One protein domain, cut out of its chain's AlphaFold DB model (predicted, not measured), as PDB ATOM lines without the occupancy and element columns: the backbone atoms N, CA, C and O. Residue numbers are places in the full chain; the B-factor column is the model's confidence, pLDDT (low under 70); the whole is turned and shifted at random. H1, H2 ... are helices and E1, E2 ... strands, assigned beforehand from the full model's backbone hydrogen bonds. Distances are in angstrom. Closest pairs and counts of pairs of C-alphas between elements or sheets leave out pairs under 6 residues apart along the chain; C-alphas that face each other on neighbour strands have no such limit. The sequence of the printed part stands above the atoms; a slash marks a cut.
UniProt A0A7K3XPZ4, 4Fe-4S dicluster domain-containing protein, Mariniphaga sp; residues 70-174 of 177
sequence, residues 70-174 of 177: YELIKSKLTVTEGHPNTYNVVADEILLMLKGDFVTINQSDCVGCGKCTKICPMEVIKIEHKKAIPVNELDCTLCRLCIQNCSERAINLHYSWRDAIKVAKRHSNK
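AT A GLANCE: This is residues 70 to 174 of the 177 residues of the protein "4Fe-4S dicluster domain-containing protein" of Mariniphaga sp (UniProt A0A7K3XPZ4). A small twisted sheet of four strands, E1, E2, E3 and E6, has the hairpin E4 and E5 packed by E3, and the short helices H1 and H2 side by side between that hairpin and E6. The tip of the hairpin E1 and E2 makes one far end of the model, and H3 the other. The 105 printed residues hold E1 E2 E3 H1 E4 E5 H2 E6 H3, class mixed, with under half of the residues in named elements. Both sheets, E1 - E2 - E3 - E6 and E4 - E5, are antiparallel. The whole is compact, radius of gyration of the C-alphas 13.4 A, spanning 45 by 30 by 22 A.

HOW THE PARTS SIT: Start at E1, residues 86 to 91, E2, residues 94 to 99, and E3, residues 103 to 106: they form a meander, each strand the antiparallel neighbour of the one before. Look for N 89 and O 96 at 2.9 A, and N 105 and O 99 at 2.8 A. E6, residues 155 to 157, adds N 156 and O 104 at 2.9 A beside E3. In the hairpin of E4, residues 125 to 128, and E5, residues 131 to 134, N 133 and O 126 are 2.8 A apart. The closest C-alphas of E3 and E5, Val 103 and Pro 134, are 6.3 A apart. H1, residues 115 to 119, touches H2, residues 145 to 148, closest at the C-alphas of Cys 116 and Cys 146, 4.5 A. H2 only grazes the four-stranded sheet, with residues 146 to 148. H3, residues 161 to 172, touches no helix and is not on that sheet. In H1 and H3 every O i to N i+4 pair is within hydrogen-bond range; H2 is too short for one.

IN THESE COORDINATES: Find C-alpha 86 at (36.033, -7.922, 3.590), where E1 begins its 15.5 A; E2 measures 16.2 A. H3 runs 16.3 A to C-alpha 172 at (11.802, -7.984, -14.917).

THE WHOLE: The C-alphas farthest apart, those of Glu 93 and Asn 173, are 46.1 A apart. The printed part has no cut and no long link between named elements, but residues 70 to 85 hold no named element. Confidence is low at residues 173 to 174.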
ATOM      1  N   TYR A  70      38.370 -16.829  -3.016       94.44
ATOM      2  CA  TYR A  70      37.089 -16.706  -2.326       94.44
ATOM      3  C   TYR A  70      36.501 -18.070  -1.921       94.44
ATOM      4  O   TYR A  70      35.822 -18.179  -0.901       94.44
ATOM      5  N   GLU A  71      36.808 -19.138  -2.664       92.62
ATOM      6  CA  GLU A  71      36.339 -20.495  -2.349       92.62
ATOM      7  C   GLU A  71      36.997 -21.083  -1.087       92.62
ATOM      8  O   GLU A  71      36.492 -22.047  -0.514       92.62
ATOM      9  N   LEU A  72      38.092 -20.486  -0.600       92.19
ATOM     10  CA  LEU A  72      38.743 -20.882   0.654       92.19
ATOM     11  C   LEU A  72      37.998 -20.359   1.898       92.19
ATOM     12  O   LEU A  72      38.260 -20.809   3.019       92.19
ATOM     13  N   ILE A  73      37.070 -19.411   1.729       94.19
ATOM     14  CA  ILE A  73      36.315 -18.807   2.829       94.19
ATOM     15  C   ILE A  73      35.236 -19.780   3.309       94.19
ATOM     16  O   ILE A  73      34.250 -20.043   2.620       94.19
ATOM     17  N   LYS A  74      35.398 -20.276   4.541       92.00
ATOM     18  CA  LYS A  74      34.459 -21.225   5.165       92.00
ATOM     19  C   LYS A  74      33.184 -20.566   5.692       92.00
ATOM     20  O   LYS A  74      32.116 -21.160   5.613       92.00
ATOM     21  N   SER A  75      33.303 -19.364   6.253       91.50
ATOM     22  CA  SER A  75      32.189 -18.624   6.852       91.50
ATOM     23  C   SER A  75      31.988 -17.321   6.090       91.50
ATOM     24  O   SER A  75      32.778 -16.388   6.237       91.50
ATOM     25  N   LYS A  76      30.967 -17.295   5.232       92.75
ATOM     26  CA  LYS A  76      30.590 -16.125   4.432       92.75
ATOM     27  C   LYS A  76      29.564 -15.302   5.208       92.75
ATOM     28  O   LYS A  76      28.662 -15.864   5.831       92.75
ATOM     29  N   LEU A  77      29.728 -13.985   5.195       91.31
ATOM     30  CA  LEU A  77      28.842 -13.049   5.877       91.31
ATOM     31  C   LEU A  77      27.613 -12.740   5.012       91.31
ATOM     32  O   LEU A  77      27.616 -12.935   3.796       91.31
ATOM     33  N   THR A  78      26.547 -12.243   5.638       91.44
ATOM     34  CA  THR A  78      25.378 -11.757   4.898       91.44
ATOM     35  C   THR A  78      25.757 -10.513   4.100       91.44
ATOM     36  O   THR A  78      26.364  -9.582   4.629       91.44
ATOM     37  N   VAL A  79      25.374 -10.484   2.827       90.44
ATOM     38  CA  VAL A  79      25.614  -9.335   1.950       90.44
ATOM     39  C   VAL A  79      24.728  -8.167   2.366       90.44
ATOM     40  O   VAL A  79      23.513  -8.321   2.507       90.44
ATOM     41  N   THR A  80      25.346  -6.999   2.530       89.06
ATOM     42  CA  THR A  80      24.663  -5.743   2.847       89.06
ATOM     43  C   THR A  80      24.947  -4.731   1.744       89.06
ATOM     44  O   THR A  80      26.102  -4.432   1.447       89.06
ATOM     45  N   GLU A  81      23.894  -4.195   1.125       82.25
ATOM     46  CA  GLU A  81      24.021  -3.192   0.061       82.25
ATOM     47  C   GLU A  81      24.805  -1.960   0.539       82.25
ATOM     48  O   GLU A  81      24.658  -1.502   1.676       82.25
ATOM     49  N   GLY A  82      25.680  -1.447  -0.324       86.12
ATOM     50  CA  GLY A  82      26.602  -0.344  -0.048       86.12
ATOM     51  C   GLY A  82      27.818  -0.706   0.813       86.12
ATOM     52  O   GLY A  82      28.743   0.097   0.904       86.12
ATOM     53  N   HIS A  83      27.845  -1.892   1.427       91.38
ATOM     54  CA  HIS A  83      28.833  -2.261   2.443       91.38
ATOM     55  C   HIS A  83      29.446  -3.627   2.108       91.38
ATOM     56  O   HIS A  83      29.012  -4.651   2.643       91.38
ATOM     57  N   PRO A  84      30.446  -3.678   1.209       94.69
ATOM     58  CA  PRO A  84      31.030  -4.942   0.789       94.69
ATOM     59  C   PRO A  84      31.756  -5.627   1.947       94.69
ATOM     60  O   PRO A  84      32.585  -5.013   2.629       94.69
ATOM     61  N   ASN A  85      31.502  -6.924   2.128       96.38
ATOM     62  CA  ASN A  85      32.238  -7.724   3.101       96.38
ATOM     63  C   ASN A  85      33.726  -7.756   2.746       96.38
ATOM     64  O   ASN A  85      34.106  -7.673   1.578       96.38
ATOM     65  N   THR A  86      34.579  -7.854   3.763       96.25
ATOM     66  CA  THR A  86      36.033  -7.922   3.590       96.25
ATOM     67  C   THR A  86      36.558  -9.204   4.214       96.25
ATOM     68  O   THR A  86      36.261  -9.499   5.371       96.25
ATOM     69  N   TYR A  87      37.373  -9.936   3.461       96.69
ATOM     70  CA  TYR A  87      37.960 -11.198   3.891       96.69
ATOM     71  C   TYR A  87      39.472 -11.158   3.716       96.69
ATOM     72  O   TYR A  87      39.967 -10.791   2.653       96.69
ATOM     73  N   ASN A  88      40.200 -11.582   4.746       95.69
ATOM     74  CA  ASN A  88      41.630 -11.841   4.653       95.69
ATOM     75  C   ASN A  88      41.826 -13.349   4.490       95.69
ATOM     76  O   ASN A  88      41.435 -14.123   5.364       95.69
ATOM     77  N   VAL A  89      42.394 -13.761   3.362       94.00
ATOM     78  CA  VAL A  89      42.563 -15.167   2.983       94.00
ATOM     79  C   VAL A  89      44.041 -15.437   2.753       94.00
ATOM     80  O   VAL A  89      44.720 -14.639   2.116       94.00
ATOM     81  N   VAL A  90      44.539 -16.564   3.257       92.50
ATOM     82  CA  VAL A  90      45.889 -17.041   2.938       92.50
ATOM     83  C   VAL A  90      45.783 -18.051   1.799       92.50
ATOM     84  O   VAL A  90      45.133 -19.084   1.958       92.50
ATOM     85  N   ALA A  91      46.404 -17.748   0.662       89.25
ATOM     86  CA  ALA A  91      46.489 -18.634  -0.497       89.25
ATOM     87  C   ALA A  91      47.942 -18.684  -0.973       89.25
ATOM     88  O   ALA A  91      48.549 -17.634  -1.166       89.25
ATOM     89  N   ASP A  92      48.494 -19.891  -1.122       86.81
ATOM     90  CA  ASP A  92      49.887 -20.112  -1.537       86.81
ATOM     91  C   ASP A  92      50.896 -19.269  -0.730       86.81
ATOM     92  O   ASP A  92      51.749 -18.591  -1.291       86.81
ATOM     93  N   GLU A  93      50.748 -19.268   0.603       89.19
ATOM     94  CA  GLU A  93      51.583 -18.505   1.555       89.19
ATOM     95  C   GLU A  93      51.476 -16.968   1.442       89.19
ATOM     96  O   GLU A  93      52.173 -16.237   2.145       89.19
ATOM     97  N   ILE A  94      50.554 -16.452   0.624       90.69
ATOM     98  CA  ILE A  94      50.312 -15.018   0.441       90.69
ATOM     99  C   ILE A  94      49.029 -14.605   1.169       90.69
ATOM    100  O   ILE A  94      47.977 -15.230   1.017       90.69
ATOM    101  N   LEU A  95      49.097 -13.509   1.931       93.50
ATOM    102  CA  LEU A  95      47.921 -12.863   2.515       93.50
ATOM    103  C   LEU A  95      47.218 -11.992   1.463       93.50
ATOM    104  O   LEU A  95      47.766 -10.998   0.984       93.50
ATOM    105  N   LEU A  96      45.987 -12.355   1.127       94.88
ATOM    106  CA  LEU A  96      45.128 -11.658   0.178       94.88
ATOM    107  C   LEU A  96      43.965 -10.989   0.907       94.88
ATOM    108  O   LEU A  96      43.370 -11.577   1.808       94.88
ATOM    109  N   MET A  97      43.602  -9.784   0.469       96.19
ATOM    110  CA  MET A  97      42.390  -9.102   0.915       96.19
ATOM    111  C   MET A  97      41.355  -9.129  -0.208       96.19
ATOM    112  O   MET A  97      41.584  -8.581  -1.286       96.19
ATOM    113  N   LEU A  98      40.206  -9.743   0.049       96.81
ATOM    114  CA  LEU A  98      39.074  -9.810  -0.869       96.81
ATOM    115  C   LEU A  98      37.965  -8.879  -0.383       96.81
ATOM    116  O   LEU A  98      37.729  -8.776   0.822       96.81
ATOM    117  N   LYS A  99      37.279  -8.214  -1.317       97.12
ATOM    118  CA  LYS A  99      36.088  -7.407  -1.033       97.12
ATOM    119  C   LYS A  99      34.896  -7.847  -1.873       97.12
ATOM    120  O   LYS A  99      35.050  -7.967  -3.085       97.12
ATOM    121  N   GLY A 100      33.735  -7.982  -1.238       95.88
ATOM    122  CA  GLY A 100      32.481  -8.431  -1.849       95.88
ATOM    123  C   GLY A 100      32.276  -9.940  -1.797       95.88
ATOM    124  O   GLY A 100      33.172 -10.684  -1.392       95.88
ATOM    125  N   ASP A 101      31.085 -10.366  -2.216       94.88
ATOM    126  CA  ASP A 101      30.683 -11.773  -2.247       94.88
ATOM    127  C   ASP A 101      30.120 -12.176  -3.609       94.88
ATOM    128  O   ASP A 101      30.631 -13.094  -4.244       94.88
ATOM    129  N   PHE A 102      29.091 -11.482  -4.108       93.94
ATOM    130  CA  PHE A 102      28.574 -11.736  -5.459       93.94
ATOM    131  C   PHE A 102      29.546 -11.256  -6.536       93.94
ATOM    132  O   PHE A 102      29.683 -11.881  -7.593       93.94
ATOM    133  N   VAL A 103      30.221 -10.141  -6.258       96.31
ATOM    134  CA  VAL A 103      31.267  -9.553  -7.092       96.31
ATOM    135  C   VAL A 103      32.518  -9.419  -6.237       96.31
ATOM    136  O   VAL A 103      32.754  -8.380  -5.632       96.31
ATOM    137  N   THR A 104      33.332 -10.467  -6.184       97.00
ATOM    138  CA  THR A 104      34.543 -10.470  -5.360       97.00
ATOM    139  C   THR A 104      35.686  -9.775  -6.084       97.00
ATOM    140  O   THR A 104      35.975 -10.072  -7.244       97.00
ATOM    141  N   ILE A 105      36.376  -8.867  -5.392       97.56
ATOM    142  CA  ILE A 105      37.546  -8.151  -5.904       97.56
ATOM    143  C   ILE A 105      38.760  -8.411  -5.009       97.56
ATOM    144  O   ILE A 105      38.783  -7.986  -3.851       97.56
ATOM    145  N   ASN A 106      39.801  -9.033  -5.570       96.88
ATOM    146  CA  ASN A 106      41.111  -9.166  -4.939       96.88
ATOM    147  C   ASN A 106      41.827  -7.809  -4.919       96.88
ATOM    148  O   ASN A 106      42.252  -7.280  -5.950       96.88
ATOM    149  N   GLN A 107      41.970  -7.237  -3.728       97.31
ATOM    150  CA  GLN A 107      42.578  -5.927  -3.530       97.31
ATOM    151  C   GLN A 107      44.090  -5.940  -3.774       97.31
ATOM    152  O   GLN A 107      44.636  -4.894  -4.133       97.31
ATOM    153  N   SER A 108      44.761  -7.088  -3.642       94.38
ATOM    154  CA  SER A 108      46.192  -7.226  -3.937       94.38
ATOM    155  C   SER A 108      46.462  -7.123  -5.441       94.38
ATOM    156  O   SER A 108      47.343  -6.370  -5.852       94.38
ATOM    157  N   ASP A 109      45.636  -7.778  -6.262       94.56
ATOM    158  CA  ASP A 109      45.763  -7.763  -7.728       94.56
ATOM    159  C   ASP A 109      45.161  -6.494  -8.363       94.56
ATOM    160  O   ASP A 109      45.548  -6.073  -9.451       94.56
ATOM    161  N   CYS A 110      44.189  -5.850  -7.712       97.56
ATOM    162  CA  CYS A 110      43.519  -4.682  -8.279       97.56
ATOM    163  C   CYS A 110      44.462  -3.472  -8.386       97.56
ATOM    164  O   CYS A 110      44.835  -2.870  -7.384       97.56
ATOM    165  N   VAL A 111      44.762  -3.010  -9.600       97.81
ATOM    166  CA  VAL A 111      45.572  -1.790  -9.824       97.81
ATOM    167  C   VAL A 111      44.764  -0.485  -9.829       97.81
ATOM    168  O   VAL A 111      45.311   0.579 -10.093       97.81
ATOM    169  N   GLY A 112      43.449  -0.542  -9.587       97.81
ATOM    170  CA  GLY A 112      42.615   0.664  -9.489       97.81
ATOM    171  C   GLY A 112      42.347   1.398 -10.806       97.81
ATOM    172  O   GLY A 112      41.965   2.563 -10.786       97.81
ATOM    173  N   CYS A 113      42.519   0.746 -11.962       97.94
ATOM    174  CA  CYS A 113      42.435   1.405 -13.273       97.94
ATOM    175  C   CYS A 113      41.032   1.918 -13.666       97.94
ATOM    176  O   CYS A 113      40.904   2.658 -14.640       97.94
ATOM    177  N   GLY A 114      39.971   1.497 -12.967       97.56
ATOM    178  CA  GLY A 114      38.607   1.989 -13.194       97.56
ATOM    179  C   GLY A 114      37.955   1.559 -14.514       97.56
ATOM    180  O   GLY A 114      36.987   2.172 -14.953       97.56
ATOM    181  N   LYS A 115      38.457   0.520 -15.191       98.00
ATOM    182  CA  LYS A 115      37.776  -0.022 -16.385       98.00
ATOM    183  C   LYS A 115      36.468  -0.730 -16.024       98.00
ATOM    184  O   LYS A 115      35.479  -0.591 -16.734       98.00
ATOM    185  N   CYS A 116      36.463  -1.464 -14.909       97.94
ATOM    186  CA  CYS A 116      35.303  -2.212 -14.425       97.94
ATOM    187  C   CYS A 116      34.125  -1.306 -14.040       97.94
ATOM    188  O   CYS A 116      32.991  -1.650 -14.351       97.94
ATOM    189  N   THR A 117      34.392  -0.143 -13.441       97.62
ATOM    190  CA  THR A 117      33.394   0.901 -13.173       97.62
ATOM    191  C   THR A 117      32.772   1.411 -14.467       97.62
ATOM    192  O   THR A 117      31.559   1.388 -14.609       97.62
ATOM    193  N   LYS A 118      33.600   1.813 -15.440       97.56
ATOM    194  CA  LYS A 118      33.129   2.407 -16.704       97.56
ATOM    195  C   LYS A 118      32.287   1.461 -17.558       97.56
ATOM    196  O   LYS A 118      31.409   1.920 -18.274       97.56
ATOM    197  N   ILE A 119      32.591   0.163 -17.532       97.75
ATOM    198  CA  ILE A 119      31.911  -0.831 -18.373       97.75
ATOM    199  C   ILE A 119      30.695  -1.468 -17.690       97.75
ATOM    200  O   ILE A 119      29.965  -2.212 -18.337       97.75
ATOM    201  N   CYS A 120      30.492  -1.250 -16.387       96.81
ATOM    202  CA  CYS A 120      29.386  -1.871 -15.671       96.81
ATOM    203  C   CYS A 120      28.095  -1.061 -15.874       96.81
ATOM    204  O   CYS A 120      27.969   0.004 -15.275       96.81
ATOM    205  N   PRO A 121      27.099  -1.571 -16.625       94.19
ATOM    206  CA  PRO A 121      25.846  -0.842 -16.845       94.19
ATOM    207  C   PRO A 121      24.992  -0.723 -15.575       94.19
ATOM    208  O   PRO A 121      24.075   0.082 -15.519       94.19
ATOM    209  N   MET A 122      25.283  -1.551 -14.570       93.19
ATOM    210  CA  MET A 122      24.562  -1.605 -13.301       93.19
ATOM    211  C   MET A 122      25.277  -0.839 -12.180       93.19
ATOM    212  O   MET A 122      24.823  -0.880 -11.043       93.19
ATOM    213  N   GLU A 123      26.425  -0.216 -12.473       94.94
ATOM    214  CA  GLU A 123      27.223   0.558 -11.509       94.94
ATOM    215  C   GLU A 123      27.564  -0.199 -10.206       94.94
ATOM    216  O   GLU A 123      27.734   0.394  -9.141       94.94
ATOM    217  N   VAL A 124      27.706  -1.530 -10.276       95.81
ATOM    218  CA  VAL A 124      27.898  -2.378  -9.077       95.81
ATOM    219  C   VAL A 124      29.282  -2.248  -8.448       95.81
ATOM    220  O   VAL A 124      29.511  -2.771  -7.362       95.81
ATOM    221  N   ILE A 125      30.213  -1.569  -9.120       96.94
ATOM    222  CA  ILE A 125      31.596  -1.373  -8.688       96.94
ATOM    223  C   ILE A 125      31.874   0.128  -8.672       96.94
ATOM    224  O   ILE A 125      31.479   0.820  -9.606       96.94
ATOM    225  N   LYS A 126      32.603   0.617  -7.664       97.12
ATOM    226  CA  LYS A 126      33.155   1.981  -7.577       97.12
ATOM    227  C   LYS A 126      34.662   1.951  -7.333       97.12
ATOM    228  O   LYS A 126      35.215   0.913  -6.979       97.12
ATOM    229  N   ILE A 127      35.337   3.080  -7.563       97.56
ATOM    230  CA  ILE A 127      36.728   3.263  -7.137       97.56
ATOM    231  C   ILE A 127      36.736   4.033  -5.822       97.56
ATOM    232  O   ILE A 127      36.271   5.167  -5.770       97.56
ATOM    233  N   GLU A 128      37.335   3.441  -4.796       95.75
ATOM    234  CA  GLU A 128      37.604   4.076  -3.511       95.75
ATOM    235  C   GLU A 128      39.045   3.805  -3.101       95.75
ATOM    236  O   GLU A 128      39.556   2.704  -3.293       95.75
ATOM    237  N   HIS A 129      39.730   4.812  -2.558       94.75
ATOM    238  CA  HIS A 129      41.125   4.681  -2.115       94.75
ATOM    239  C   HIS A 129      42.052   4.048  -3.178       94.75
ATOM    240  O   HIS A 129      42.925   3.242  -2.866       94.75
ATOM    241  N   LYS A 130      41.857   4.414  -4.455       96.06
ATOM    242  CA  LYS A 130      42.582   3.868  -5.623       96.06
ATOM    243  C   LYS A 130      42.397   2.357  -5.845       96.06
ATOM    244  O   LYS A 130      43.207   1.740  -6.532       96.06
ATOM    245  N   LYS A 131      41.339   1.750  -5.311       97.75
ATOM    246  CA  LYS A 131      40.987   0.345  -5.541       97.75
ATOM    247  C   LYS A 131      39.525   0.216  -5.941       97.75
ATOM    248  O   LYS A 131      38.703   1.065  -5.618       97.75
ATOM    249  N   ALA A 132      39.210  -0.840  -6.682       97.94
ATOM    250  CA  ALA A 132      37.828  -1.153  -7.008       97.94
ATOM    251  C   ALA A 132      37.147  -1.831  -5.817       97.94
ATOM    252  O   ALA A 132      37.712  -2.757  -5.227       97.94
ATOM    253  N   ILE A 133      35.936  -1.387  -5.494       97.12
ATOM    254  CA  ILE A 133      35.092  -1.974  -4.459       97.12
ATOM    255  C   ILE A 133      33.692  -2.269  -5.017       97.12
ATOM    256  O   ILE A 133      33.192  -1.489  -5.833       97.12
ATOM    257  N   PRO A 134      33.052  -3.374  -4.616       96.38
ATOM    258  CA  PRO A 134      31.650  -3.608  -4.923       96.38
ATOM    259  C   PRO A 134      30.769  -2.741  -4.016       96.38
ATOM    260  O   PRO A 134      31.066  -2.589  -2.836       96.38
ATOM    261  N   VAL A 135      29.706  -2.151  -4.563       94.69
ATOM    262  CA  VAL A 135      28.765  -1.315  -3.792       94.69
ATOM    263  C   VAL A 135      27.328  -1.809  -3.883       94.69
ATOM    264  O   VAL A 135      26.669  -1.871  -2.858       94.69
ATOM    265  N   ASN A 136      26.868  -2.239  -5.061       89.44
ATOM    266  CA  ASN A 136      25.493  -2.712  -5.269       89.44
ATOM    267  C   ASN A 136      25.498  -4.120  -5.870       89.44
ATOM    268  O   ASN A 136      24.993  -4.370  -6.967       89.44
ATOM    269  N   GLU A 137      26.206  -5.042  -5.224       91.88
ATOM    270  CA  GLU A 137      26.517  -6.334  -5.830       91.88
ATOM    271  C   GLU A 137      25.286  -7.228  -6.055       91.88
ATOM    272  O   GLU A 137      25.312  -8.040  -6.983       91.88
ATOM    273  N   LEU A 138      24.176  -7.033  -5.320       88.94
ATOM    274  CA  LEU A 138      22.932  -7.766  -5.582       88.94
ATOM    275  C   LEU A 138      22.269  -7.352  -6.902       88.94
ATOM    276  O   LEU A 138      21.468  -8.120  -7.437       88.94
ATOM    277  N   ASP A 139      22.576  -6.173  -7.444       89.25
ATOM    278  CA  ASP A 139      22.058  -5.710  -8.737       89.25
ATOM    279  C   ASP A 139      22.843  -6.258  -9.938       89.25
ATOM    280  O   ASP A 139      22.428  -6.071 -11.089       89.25
ATOM    281  N   CYS A 140      23.943  -6.977  -9.695       92.38
ATOM    282  CA  CYS A 140      24.781  -7.548 -10.740       92.38
ATOM    283  C   CYS A 140      23.977  -8.497 -11.645       92.38
ATOM    284  O   CYS A 140      23.466  -9.528 -11.214       92.38
ATOM    285  N   THR A 141      23.917  -8.180 -12.941       92.50
ATOM    286  CA  THR A 141      23.221  -8.981 -13.965       92.50
ATOM    287  C   THR A 141      24.035 -10.166 -14.476       92.50
ATOM    288  O   THR A 141      23.610 -10.857 -15.398       92.50
ATOM    289  N   LEU A 142      25.218 -10.406 -13.901       92.69
ATOM    290  CA  LEU A 142      26.113 -11.508 -14.263       92.69
ATOM    291  C   LEU A 142      26.594 -11.463 -15.727       92.69
ATOM    292  O   LEU A 142      26.971 -12.483 -16.300       92.69
ATOM    293  N   CYS A 143      26.648 -10.268 -16.325       93.50
ATOM    294  CA  CYS A 143      27.073 -10.060 -17.715       93.50
ATOM    295  C   CYS A 143      28.578 -10.283 -17.960       93.50
ATOM    296  O   CYS A 143      29.007 -10.380 -19.106       93.50
ATOM    297  N   ARG A 144      29.391 -10.357 -16.891       95.31
ATOM    298  CA  ARG A 144      30.848 -10.628 -16.906       95.31
ATOM    299  C   ARG A 144      31.725  -9.585 -17.613       95.31
ATOM    300  O   ARG A 144      32.931  -9.802 -17.738       95.31
ATOM    301  N   LEU A 145      31.180  -8.430 -17.997       96.94
ATOM    302  CA  LEU A 145      31.949  -7.359 -18.648       96.94
ATOM    303  C   LEU A 145      33.130  -6.869 -17.794       96.94
ATOM    304  O   LEU A 145      34.212  -6.612 -18.325       96.94
ATOM    305  N   CYS A 146      32.954  -6.784 -16.470       97.31
ATOM    306  CA  CYS A 146      34.016  -6.390 -15.544       97.31
ATOM    307  C   CYS A 146      35.187  -7.388 -15.531       97.31
ATOM    308  O   CYS A 146      36.339  -6.958 -15.565       97.31
ATOM    309  N   ILE A 147      34.903  -8.697 -15.555       95.94
ATOM    310  CA  ILE A 147      35.914  -9.763 -15.619       95.94
ATOM    311  C   ILE A 147      36.694  -9.663 -16.930       95.94
ATOM    312  O   ILE A 147      37.921  -9.629 -16.922       95.94
ATOM    313  N   GLN A 148      35.988  -9.564 -18.061       94.94
ATOM    314  CA  GLN A 148      36.605  -9.530 -19.393       94.94
ATOM    315  C   GLN A 148      37.545  -8.333 -19.595       94.94
ATOM    316  O   GLN A 148      38.502  -8.424 -20.360       94.94
ATOM    317  N   ASN A 149      37.284  -7.219 -18.908       96.69
ATOM    318  CA  ASN A 149      38.051  -5.980 -19.041       96.69
ATOM    319  C   ASN A 149      39.084  -5.765 -17.920       96.69
ATOM    320  O   ASN A 149      39.771  -4.738 -17.906       96.69
ATOM    321  N   CYS A 150      39.221  -6.712 -16.987       96.50
ATOM    322  CA  CYS A 150      40.228  -6.660 -15.934       96.50
ATOM    323  C   CYS A 150      41.516  -7.362 -16.391       96.50
ATOM    324  O   CYS A 150      41.605  -8.588 -16.356       96.50
ATOM    325  N   SER A 151      42.539  -6.589 -16.782       93.50
ATOM    326  CA  SER A 151      43.857  -7.129 -17.172       93.50
ATOM    327  C   SER A 151      44.512  -7.947 -16.059       93.50
ATOM    328  O   SER A 151      45.130  -8.976 -16.327       93.50
ATOM    329  N   GLU A 152      44.299  -7.525 -14.813       93.88
ATOM    330  CA  GLU A 152      44.865  -8.163 -13.622       93.88
ATOM    331  C   GLU A 152      44.086  -9.401 -13.178       93.88
ATOM    332  O   GLU A 152      44.555 -10.150 -12.326       93.88
ATOM    333  N   ARG A 153      42.899  -9.640 -13.763       93.12
ATOM    334  CA  ARG A 153      41.996 -10.742 -13.388       93.12
ATOM    335  C   ARG A 153      41.672 -10.751 -11.889       93.12
ATOM    336  O   ARG A 153      41.534 -11.800 -11.277       93.12
ATOM    337  N   ALA A 154      41.529  -9.558 -11.319       95.81
ATOM    338  CA  ALA A 154      41.273  -9.345  -9.899       95.81
ATOM    339  C   ALA A 154      39.792  -9.495  -9.509       95.81
ATOM    340  O   ALA A 154      39.461  -9.259  -8.354       95.81
ATOM    341  N   ILE A 155      38.893  -9.792 -10.455       96.62
ATOM    342  CA  ILE A 155      37.439  -9.793 -10.243       96.62
ATOM    343  C   ILE A 155      36.888 -11.183 -10.546       96.62
ATOM    344  O   ILE A 155      37.116 -11.692 -11.644       96.62
ATOM    345  N   ASN A 156      36.102 -11.727  -9.619       95.88
ATOM    346  CA  ASN A 156      35.338 -12.961  -9.777       95.88
ATOM    347  C   ASN A 156      33.849 -12.713  -9.499       95.88
ATOM    348  O   ASN A 156      33.471 -11.725  -8.870       95.88
ATOM    349  N   LEU A 157      32.996 -13.596 -10.021       95.12
ATOM    350  CA  LEU A 157      31.557 -13.576  -9.769       95.12
ATOM    351  C   LEU A 157      31.142 -14.887  -9.118       95.12
ATOM    352  O   LEU A 157      31.401 -15.951  -9.682       95.12
ATOM    353  N   HIS A 158      30.415 -14.800  -8.008       93.06
ATOM    354  CA  HIS A 158      29.890 -15.960  -7.297       93.06
ATOM    355  C   HIS A 158      28.377 -15.861  -7.238       93.06
ATOM    356  O   HIS A 158      27.819 -14.872  -6.772       93.06
ATOM    357  N   TYR A 159      27.694 -16.875  -7.748       90.31
ATOM    358  CA  TYR A 159      26.240 -16.906  -7.740       90.31
ATOM    359  C   TYR A 159      25.741 -18.335  -7.876       90.31
ATOM    360  O   TYR A 159      26.335 -19.169  -8.562       90.31
ATOM    361  N   SER A 160      24.602 -18.609  -7.253       89.25
ATOM    362  CA  SER A 160      23.827 -19.811  -7.521       89.25
ATOM    363  C   SER A 160      22.781 -19.557  -8.610       89.25
ATOM    364  O   SER A 160      22.428 -18.417  -8.926       89.25
ATOM    365  N   TRP A 161      22.188 -20.630  -9.135       87.00
ATOM    366  CA  TRP A 161      20.998 -20.528  -9.988       87.00
ATOM    367  C   TRP A 161      19.842 -19.775  -9.315       87.00
ATOM    368  O   TRP A 161      19.093 -19.065  -9.983       87.00
ATOM    369  N   ARG A 162      19.707 -19.881  -7.986       88.19
ATOM    370  CA  ARG A 162      18.678 -19.142  -7.238       88.19
ATOM    371  C   ARG A 162      18.931 -17.640  -7.282       88.19
ATOM    372  O   ARG A 162      17.977 -16.875  -7.402       88.19
ATOM    373  N   ASP A 163      20.189 -17.223  -7.217       87.31
ATOM    374  CA  ASP A 163      20.558 -15.809  -7.280       87.31
ATOM    375  C   ASP A 163      20.327 -15.248  -8.680       87.31
ATOM    376  O   ASP A 163      19.723 -14.187  -8.811       87.31
ATOM    377  N   ALA A 164      20.659 -16.014  -9.723       85.75
ATOM    378  CA  ALA A 164      20.340 -15.645 -11.102       85.75
ATOM    379  C   ALA A 164      18.826 -15.421 -11.306       85.75
ATOM    380  O   ALA A 164      18.418 -14.431 -11.912       85.75
ATOM    381  N   ILE A 165      17.975 -16.283 -10.733       88.25
ATOM    382  CA  ILE A 165      16.513 -16.111 -10.773       88.25
ATOM    383  C   ILE A 165      16.075 -14.849 -10.012       88.25
ATOM    384  O   ILE A 165      15.202 -14.125 -10.488       88.25
ATOM    385  N   LYS A 166      16.653 -14.565  -8.837       86.31
ATOM    386  CA  LYS A 166      16.338 -13.344  -8.069       86.31
ATOM    387  C   LYS A 166      16.699 -12.082  -8.851       86.31
ATOM    388  O   LYS A 166      15.897 -11.154  -8.895       86.31
ATOM    389  N   VAL A 167      17.867 -12.071  -9.489       85.12
ATOM    390  CA  VAL A 167      18.319 -10.983 -10.364       85.12
ATOM    391  C   VAL A 167      17.346 -10.800 -11.528       85.12
ATOM    392  O   VAL A 167      16.883  -9.686 -11.762       85.12
ATOM    393  N   ALA A 168      16.956 -11.887 -12.202       86.06
ATOM    394  CA  ALA A 168      15.982 -11.834 -13.291       86.06
ATOM    395  C   ALA A 168      14.635 -11.247 -12.836       86.06
ATOM    396  O   ALA A 168      14.112 -10.355 -13.493       86.06
ATOM    397  N   LYS A 169      14.107 -11.676 -11.681       87.06
ATOM    398  CA  LYS A 169      12.871 -11.122 -11.095       87.06
ATOM    399  C   LYS A 169      13.000  -9.649 -10.699       87.06
ATOM    400  O   LYS A 169      12.043  -8.893 -10.812       87.06
ATOM    401  N   ARG A 170      14.166  -9.227 -10.205       82.25
ATOM    402  CA  ARG A 170      14.405  -7.823  -9.837       82.25
ATOM    403  C   ARG A 170      14.383  -6.924 -11.069       82.25
ATOM    404  O   ARG A 170      13.802  -5.844 -11.027       82.25
ATOM    405  N   HIS A 171      14.996  -7.374 -12.161       81.38
ATOM    406  CA  HIS A 171      15.082  -6.597 -13.399       81.38
ATOM    407  C   HIS A 171      13.870  -6.775 -14.319       81.38
ATOM    408  O   HIS A 171      13.625  -5.899 -15.141       81.38
ATOM    409  N   SER A 172      13.048  -7.818 -14.149       83.50
ATOM    410  CA  SER A 172      11.802  -7.984 -14.917       83.50
ATOM    411  C   SER A 172      10.802  -6.851 -14.681       83.50
ATOM    412  O   SER A 172       9.993  -6.561 -15.553       83.50
ATOM    413  N   ASN A 173      10.880  -6.189 -13.525       67.31
ATOM    414  CA  ASN A 173      10.032  -5.045 -13.183       67.31
ATOM    415  C   ASN A 173      10.664  -3.694 -13.564       67.31
ATOM    416  O   ASN A 173      10.020  -2.665 -13.401       67.31
ATOM    417  N   LYS A 174      11.911  -3.681 -14.064       63.19
ATOM    418  CA  LYS A 174      12.602  -2.471 -14.542       63.19
ATOM    419  C   LYS A 174      12.356  -2.197 -16.034       63.19
ATOM    420  O   LYS A 174      13.110  -1.430 -16.630       63.19
TER     421      LYS A 174